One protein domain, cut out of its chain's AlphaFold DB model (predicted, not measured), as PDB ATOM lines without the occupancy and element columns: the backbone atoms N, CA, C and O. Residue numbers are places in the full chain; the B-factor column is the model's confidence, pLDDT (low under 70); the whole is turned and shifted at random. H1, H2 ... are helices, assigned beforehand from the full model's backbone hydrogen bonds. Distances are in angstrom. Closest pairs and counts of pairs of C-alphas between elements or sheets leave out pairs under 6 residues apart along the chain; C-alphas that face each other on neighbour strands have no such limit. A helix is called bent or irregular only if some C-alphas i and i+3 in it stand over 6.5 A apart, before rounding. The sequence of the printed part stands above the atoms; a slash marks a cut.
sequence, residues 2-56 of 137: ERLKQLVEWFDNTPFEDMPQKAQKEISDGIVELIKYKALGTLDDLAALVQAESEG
ATOM      1  N   GLU A   2     104.096  77.290  70.864       84.00
ATOM      2  CA  GLU A   2     102.733  76.906  70.440       84.00
ATOM      3  C   GLU A   2     102.638  75.524  69.770       84.00
ATOM      4  O   GLU A   2     101.866  74.672  70.188       84.00
ATOM      5  N   ARG A   3     103.525  75.243  68.810       79.62
ATOM      6  CA  ARG A   3     103.602  73.933  68.141       79.62
ATOM      7  C   ARG A   3     103.899  72.771  69.098       79.62
ATOM      8  O   ARG A   3     103.451  71.662  68.859       79.62
ATOM      9  N   LEU A   4     104.666  73.026  70.159       76.88
ATOM     10  CA  LEU A   4     105.019  72.027  71.171       76.88
ATOM     11  C   LEU A   4     103.810  71.704  72.052       76.88
ATOM     12  O   LEU A   4     103.566  70.539  72.328       76.88
ATOM     13  N   LYS A   5     103.022  72.722  72.419       84.69
ATOM     14  CA  LYS A   5     101.767  72.540  73.159       84.69
ATOM     15  C   LYS A   5     100.750  71.725  72.365       84.69
ATOM     16  O   LYS A   5     100.229  70.757  72.894       84.69
ATOM     17  N   GLN A   6     100.549  72.059  71.090       84.62
ATOM     18  CA  GLN A   6      99.651  71.310  70.202       84.62
ATOM     19  C   GLN A   6     100.089  69.850  70.035       84.62
ATOM     20  O   GLN A   6      99.256  68.952  69.980       84.62
ATOM     21  N   LEU A   7     101.403  69.605  69.968       81.19
ATOM     22  CA  LEU A   7     101.942  68.249  69.922       81.19
ATOM     23  C   LEU A   7     101.615  67.483  71.211       81.19
ATOM     24  O   LEU A   7     101.140  66.359  71.135       81.19
ATOM     25  N   VAL A   8     101.862  68.097  72.372       81.56
ATOM     26  CA  VAL A   8     101.599  67.493  73.689       81.56
ATOM     27  C   VAL A   8     100.115  67.178  73.852       81.56
ATOM     28  O   VAL A   8      99.781  66.044  74.164       81.56
ATOM     29  N   GLU A   9      99.223  68.116  73.529       86.56
ATOM     30  CA  GLU A   9      97.774  67.876  73.569       86.56
ATOM     31  C   GLU A   9      97.345  66.740  72.634       86.56
ATOM     32  O   GLU A   9      96.475  65.943  72.981       86.56
ATOM     33  N   TRP A  10      97.944  66.637  71.447       80.00
ATOM     34  CA  TRP A  10      97.652  65.541  70.528       80.00
ATOM     35  C   TRP A  10      98.090  64.179  71.092       80.00
ATOM     36  O   TRP A  10      97.336  63.209  70.985       80.00
ATOM     37  N   PHE A  11      99.261  64.121  71.733       81.88
ATOM     38  CA  PHE A  11      99.770  62.925  72.409       81.88
ATOM     39  C   PHE A  11      98.943  62.534  73.641       81.88
ATOM     40  O   PHE A  11      98.700  61.350  73.847       81.88
ATOM     41  N   ASP A  12      98.473  63.507  74.423       82.56
ATOM     42  CA  ASP A  12      97.676  63.256  75.630       82.56
ATOM     43  C   ASP A  12      96.270  62.718  75.306       82.56
ATOM     44  O   ASP A  12      95.683  61.987  76.103       82.56
ATOM     45  N   ASN A  13      95.727  63.063  74.131       86.31
ATOM     46  CA  ASN A  13      94.365  62.699  73.720       86.31
ATOM     47  C   ASN A  13      94.288  61.533  72.718       86.31
ATOM     48  O   ASN A  13      93.184  61.120  72.363       86.31
ATOM     49  N   THR A  14      95.424  61.000  72.254       85.50
ATOM     50  CA  THR A  14      95.465  59.888  71.290       85.50
ATOM     51  C   THR A  14      96.287  58.739  71.875       85.50
ATOM     52  O   THR A  14      97.505  58.884  71.982       85.50
ATOM     53  N   PRO A  15      95.676  57.598  72.251       87.06
ATOM     54  CA  PRO A  15      96.421  56.420  72.687       87.06
ATOM     55  C   PRO A  15      97.432  55.972  71.628       87.06
ATOM     56  O   PRO A  15      97.180  56.085  70.427       87.06
ATOM     57  N   PHE A  16      98.582  55.452  72.059       84.81
ATOM     58  CA  PHE A  16      99.663  55.048  71.153       84.81
ATOM     59  C   PHE A  16      99.200  53.998  70.132       84.81
ATOM     60  O   PHE A  16      99.553  54.062  68.954       84.81
ATOM     61  N   GLU A  17      98.364  53.063  70.573       87.81
ATOM     62  CA  GLU A  17      97.801  51.975  69.776       87.81
ATOM     63  C   GLU A  17      96.899  52.477  68.641       87.81
ATOM     64  O   GLU A  17      96.845  51.846  67.585       87.81
ATOM     65  N   ASP A  18      96.263  53.636  68.832       90.50
ATOM     66  CA  ASP A  18      95.353  54.260  67.866       90.50
ATOM     67  C   ASP A  18      96.092  55.154  66.853       90.50
ATOM     68  O   ASP A  18      95.503  55.649  65.885       90.50
ATOM     69  N   MET A  19      97.398  55.368  67.042       87.75
ATOM     70  CA  MET A  19      98.212  56.165  66.128       87.75
ATOM     71  C   MET A  19      98.534  55.412  64.826       87.75
ATOM     72  O   MET A  19      98.663  54.187  64.814       87.75
ATOM     73  N   PRO A  20      98.773  56.125  63.708       91.69
ATOM     74  CA  PRO A  20      99.275  55.505  62.484       91.69
ATOM     75  C   PRO A  20     100.586  54.741  62.731       91.69
ATOM     76  O   PRO A  20     101.465  55.241  63.434       91.69
ATOM     77  N   GLN A  21     100.794  53.595  62.071       91.69
ATOM     78  CA  GLN A  21     101.995  52.762  62.291       91.69
ATOM     79  C   GLN A  21     103.300  53.524  62.024       91.69
ATOM     80  O   GLN A  21     104.321  53.283  62.665       91.69
ATOM     81  N   LYS A  22     103.270  54.478  61.085       91.56
ATOM     82  CA  LYS A  22     104.399  55.372  60.823       91.56
ATOM     83  C   LYS A  22     104.750  56.219  62.053       91.56
ATOM     84  O   LYS A  22     105.919  56.291  62.407       91.56
ATOM     85  N   ALA A  23     103.750  56.803  62.713       88.12
ATOM     86  CA  ALA A  23     103.948  57.591  63.925       88.12
ATOM     87  C   ALA A  23     104.427  56.707  65.084       88.12
ATOM     88  O   ALA A  23     105.389  57.060  65.758       88.12
ATOM     89  N   GLN A  24     103.842  55.515  65.257       89.06
ATOM     90  CA  GLN A  24     104.290  54.547  66.267       89.06
ATOM     91  C   GLN A  24     105.769  54.186  66.102       89.06
ATOM     92  O   GLN A  24     106.521  54.135  67.079       89.06
ATOM     93  N   LYS A  25     106.201  53.971  64.855       92.81
ATOM     94  CA  LYS A  25     107.601  53.702  64.534       92.81
ATOM     95  C   LYS A  25     108.493  54.905  64.841       92.81
ATOM     96  O   LYS A  25     109.503  54.727  65.507       92.81
ATOM     97  N   GLU A  26     108.119  56.107  64.408       91.81
ATOM     98  CA  GLU A  26     108.891  57.335  64.669       91.81
ATOM     99  C   GLU A  26     109.062  57.601  66.172       91.81
ATOM    100  O   GLU A  26     110.157  57.932  66.622       91.81
ATOM    101  N   ILE A  27     108.007  57.390  66.962       90.06
ATOM    102  CA  ILE A  27     108.056  57.489  68.426       90.06
ATOM    103  C   ILE A  27     108.992  56.423  68.999       90.06
ATOM    104  O   ILE A  27     109.830  56.733  69.843       90.06
ATOM    105  N   SER A  28     108.878  55.176  68.534       91.94
ATOM    106  CA  SER A  28     109.725  54.070  68.998       91.94
ATOM    107  C   SER A  28     111.206  54.324  68.699       91.94
ATOM    108  O   SER A  28     112.047  54.190  69.590       91.94
ATOM    109  N   ASP A  29     111.522  54.757  67.477       94.50
ATOM    110  CA  ASP A  29     112.873  55.130  67.052       94.50
ATOM    111  C   ASP A  29     113.397  56.316  67.889       94.50
ATOM    112  O   ASP A  29     114.531  56.284  68.377       94.50
ATOM    113  N   GLY A  30     112.546  57.318  68.142       93.94
ATOM    114  CA  GLY A  30     112.860  58.460  69.001       93.94
ATOM    115  C   GLY A  30     113.133  58.068  70.456       93.94
ATOM    116  O   GLY A  30     114.065  58.590  71.066       93.94
ATOM    117  N   ILE A  31     112.388  57.109  71.016       94.19
ATOM    118  CA  ILE A  31     112.637  56.567  72.362       94.19
ATOM    119  C   ILE A  31     113.998  55.865  72.413       94.19
ATOM    120  O   ILE A  31     114.758  56.080  73.361       94.19
ATOM    121  N   VAL A  32     114.339  55.062  71.399       95.56
ATOM    122  CA  VAL A  32     115.657  54.406  71.308       95.56
ATOM    123  C   VAL A  32     116.779  55.443  71.282       95.56
ATOM    124  O   VAL A  32     117.797  55.268  71.956       95.56
ATOM    125  N   GLU A  33     116.606  56.536  70.543       94.88
ATOM    126  CA  GLU A  33     117.567  57.640  70.518       94.88
ATOM    127  C   GLU A  33     117.664  58.357  71.877       94.88
ATOM    128  O   GLU A  33     118.761  58.556  72.400       94.88
ATOM    129  N   LEU A  34     116.528  58.661  72.508       92.50
ATOM    130  CA  LEU A  34     116.453  59.255  73.848       92.50
ATOM    131  C   LEU A  34     117.155  58.404  74.911       92.50
ATOM    132  O   LEU A  34     117.816  58.952  75.795       92.50
ATOM    133  N   ILE A  35     117.048  57.077  74.830       94.06
ATOM    134  CA  ILE A  35     117.768  56.158  75.721       94.06
ATOM    135  C   ILE A  35     119.282  56.304  75.533       94.06
ATOM    136  O   ILE A  35     120.009  56.351  76.526       94.06
ATOM    137  N   LYS A  36     119.765  56.436  74.289       93.00
ATOM    138  CA  LYS A  36     121.194  56.673  74.018       93.00
ATOM    139  C   LYS A  36     121.664  57.997  74.620       93.00
ATOM    140  O   LYS A  36     122.709  58.009  75.258       93.00
ATOM    141  N   TYR A  37     120.889  59.078  74.490       90.00
ATOM    142  CA  TYR A  37     121.238  60.363  75.114       90.00
ATOM    143  C   TYR A  37     121.233  60.292  76.640       90.00
ATOM    144  O   TYR A  37     122.167  60.774  77.271       90.00
ATOM    145  N   LYS A  38     120.232  59.637  77.243       90.19
ATOM    146  CA  LYS A  38     120.181  59.436  78.701       90.19
ATOM    147  C   LYS A  38     121.362  58.623  79.229       90.19
ATOM    148  O   LYS A  38     121.762  58.819  80.369       90.19
ATOM    149  N   ALA A  39     121.923  57.726  78.417       92.56
ATOM    150  CA  ALA A  39     123.120  56.975  78.782       92.56
ATOM    151  C   ALA A  39     124.398  57.837  78.805       92.56
ATOM    152  O   ALA A  39     125.379  57.423  79.418       92.56
ATOM    153  N   LEU A  40     124.404  59.016  78.164       90.50
ATOM    154  CA  LEU A  40     125.542  59.944  78.193       90.50
ATOM    155  C   LEU A  40     125.617  60.749  79.497       90.50
ATOM    156  O   LEU A  40     126.710  61.122  79.912       90.50
ATOM    157  N   GLY A  41     124.473  61.027  80.126       91.12
ATOM    158  CA  GLY A  41     124.376  61.841  81.335       91.12
ATOM    159  C   GLY A  41     123.047  62.589  81.428       91.12
ATOM    160  O   GLY A  41     122.119  62.358  80.646       91.12
ATOM    161  N   THR A  42     122.947  63.493  82.397       92.31
ATOM    162  CA  THR A  42     121.809  64.411  82.513       92.31
ATOM    163  C   THR A  42     121.919  65.559  81.504       92.31
ATOM    164  O   THR A  42     122.985  65.826  80.948       92.31
ATOM    165  N   LEU A  43     120.813  66.271  81.263       91.31
ATOM    166  CA  LEU A  43     120.846  67.486  80.439       91.31
ATOM    167  C   LEU A  43     121.785  68.547  81.028       91.31
ATOM    168  O   LEU A  43     122.443  69.251  80.268       91.31
ATOM    169  N   ASP A  44     121.886  68.617  82.356       94.25
ATOM    170  CA  ASP A  44     122.782  69.544  83.048       94.25
ATOM    171  C   ASP A  44     124.256  69.166  82.833       94.25
ATOM    172  O   ASP A  44     125.075  70.046  82.564       94.25
ATOM    173  N   ASP A  45     124.592  67.868  82.853       92.19
ATOM    174  CA  ASP A  45     125.949  67.385  82.546       92.19
ATOM    175  C   ASP A  45     126.361  67.765  81.116       92.19
ATOM    176  O   ASP A  45     127.457  68.282  80.880       92.19
ATOM    177  N   LEU A  46     125.462  67.551  80.148       91.88
ATOM    178  CA  LEU A  46     125.702  67.891  78.745       91.88
ATOM    179  C   LEU A  46     125.821  69.407  78.543       91.88
ATOM    180  O   LEU A  46     126.723  69.863  77.840       91.88
ATOM    181  N   ALA A  47     124.956  70.197  79.184       94.31
ATOM    182  CA  ALA A  47     125.020  71.655  79.129       94.31
ATOM    183  C   ALA A  47     126.334  72.188  79.724       94.31
ATOM    184  O   ALA A  47     126.954  73.082  79.146       94.31
ATOM    185  N   ALA A  48     126.801  71.606  80.832       95.06
ATOM    186  CA  ALA A  48     128.074  71.967  81.446       95.06
ATOM    187  C   ALA A  48     129.272  71.674  80.526       95.06
ATOM    188  O   ALA A  48     130.203  72.485  80.467       95.06
ATOM    189  N   LEU A  49     129.247  70.560  79.784       94.12
ATOM    190  CA  LEU A  49     130.274  70.225  78.792       94.12
ATOM    191  C   LEU A  49     130.271  71.198  77.607       94.12
ATOM    192  O   LEU A  49     131.331  71.714  77.256       94.12
ATOM    193  N   VAL A  50     129.098  71.503  77.042       95.00
ATOM    194  CA  VAL A  50     128.955  72.478  75.940       95.00
ATOM    195  C   VAL A  50     129.431  73.867  76.371       95.00
ATOM    196  O   VAL A  50     130.141  74.543  75.626       95.00
ATOM    197  N   GLN A  51     129.103  74.284  77.596       96.12
ATOM    198  CA  GLN A  51     129.584  75.551  78.143       96.12
ATOM    199  C   GLN A  51     131.101  75.537  78.374       96.12
ATOM    200  O   GLN A  51     131.785  76.513  78.089       96.12
ATOM    201  N   ALA A  52     131.659  74.431  78.874       94.62
ATOM    202  CA  ALA A  52     133.102  74.304  79.051       94.62
ATOM    203  C   ALA A  52     133.861  74.337  77.718       94.62
ATOM    204  O   ALA A  52     134.966  74.879  77.663       94.62
ATOM    205  N   GLU A  53     133.289  73.776  76.655       93.50
ATOM    206  CA  GLU A  53     133.843  73.861  75.306       93.50
ATOM    207  C   GLU A  53     133.809  75.300  74.773       93.50
ATOM    208  O   GLU A  53     134.842  75.803  74.329       93.50
ATOM    209  N   SER A  54     132.667  75.992  74.884       94.75
ATOM    210  CA  SER A  54     132.514  77.374  74.398       94.75
ATOM    211  C   SER A  54     133.414  78.374  75.137       94.75
ATOM    212  O   SER A  54     133.941  79.305  74.529       94.75
ATOM    213  N   GLU A  55     133.654  78.149  76.430       94.88
ATOM    214  CA  GLU A  55     134.567  78.937  77.268       94.88
ATOM    215  C   GLU A  55     136.041  78.509  77.140       94.88
ATOM    216  O   GLU A  55     136.911  79.089  77.793       94.88
ATOM    217  N   GLY A  56     136.350  77.481  76.342       88.69
ATOM    218  CA  GLY A  56     137.719  76.991  76.148       88.69
ATOM    219  C   GLY A  56     138.336  76.305  77.375       88.69
ATOM    220  O   GLY A  56     139.561  76.222  77.483       88.69
TER     221      GLY A  56
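What this domain is: This is residues 2 to 56 of the 137 residues of an uncharacterized protein of Christensenella minuta (UniProt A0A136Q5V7). What shape do these coordinates make? They make an open string of three helices with no packed core: the long helix H2 forms the middle stretch, with the shorter H1 joined on before its first end and the shorter H3 after its last. No helix touches another, and much of each one stands free. What is it built of? The printed part has 55 residues with three named helices, in the order H1, H2, H3, and no named strand, and its class is all helix. How spread out is it? It is extended, with a radius of gyration of the C-alphas of 15.9 A, and its elongated outline spans 48 by 26 by 15 A.

How they stand to each other: How does the longest helix, H2, residues 21 to 40, stand to H3, residues 43 to 54? They are close but not clearly touching, with 1 pair of C-alphas within 8 A; the closest C-alphas, those of Leu 40 and Leu 46, are 8.0 A apart. Their lines stand at a steep tilt of 66 degrees, and they run the same way. Their centres are 22.7 A apart. Where does H1, residues 2 to 13, stand? H1 and H2 are apart, and H1 and H3 are apart. Do the backbones hold the helical pattern? In H1 and H3 every O i to N i+4 pair is within hydrogen-bond range; in H2 15 of 16 are.

Where its parts are: Where does the longest helix run? H2 goes from C-alpha 21 at (101.995, 52.762, 62.291) to C-alpha 40 at (125.542, 59.944, 78.193), a length of 29.3 A. Where are the shorter ones? H1, residues 2 to 13, begins at C-alpha 2 at (102.733, 76.906, 70.440) and is 16.8 A long. H3, residues 43 to 54, is 16.4 A long and ends at C-alpha 54 at (132.514, 77.374, 74.398). Is any helix bent? None is bent or irregular.

The domain as a whole: How far does the printed part reach? The two C-alphas farthest apart, those of Asp 18 and Gly 56, are 48.8 A apart, while those of Glu 2 and Gly 56, the first and last printed, are 35.4 A apart. Are there cuts or long links? The printed part has no cut; the link from H1 to H2 is short, with 7 residues, and the link from H2 to H3 is tight, with 2 residues. How confident is the model? The mean pLDDT of the printed part is 89.9, and no printed residue is under 70; the mean of H1 is 82.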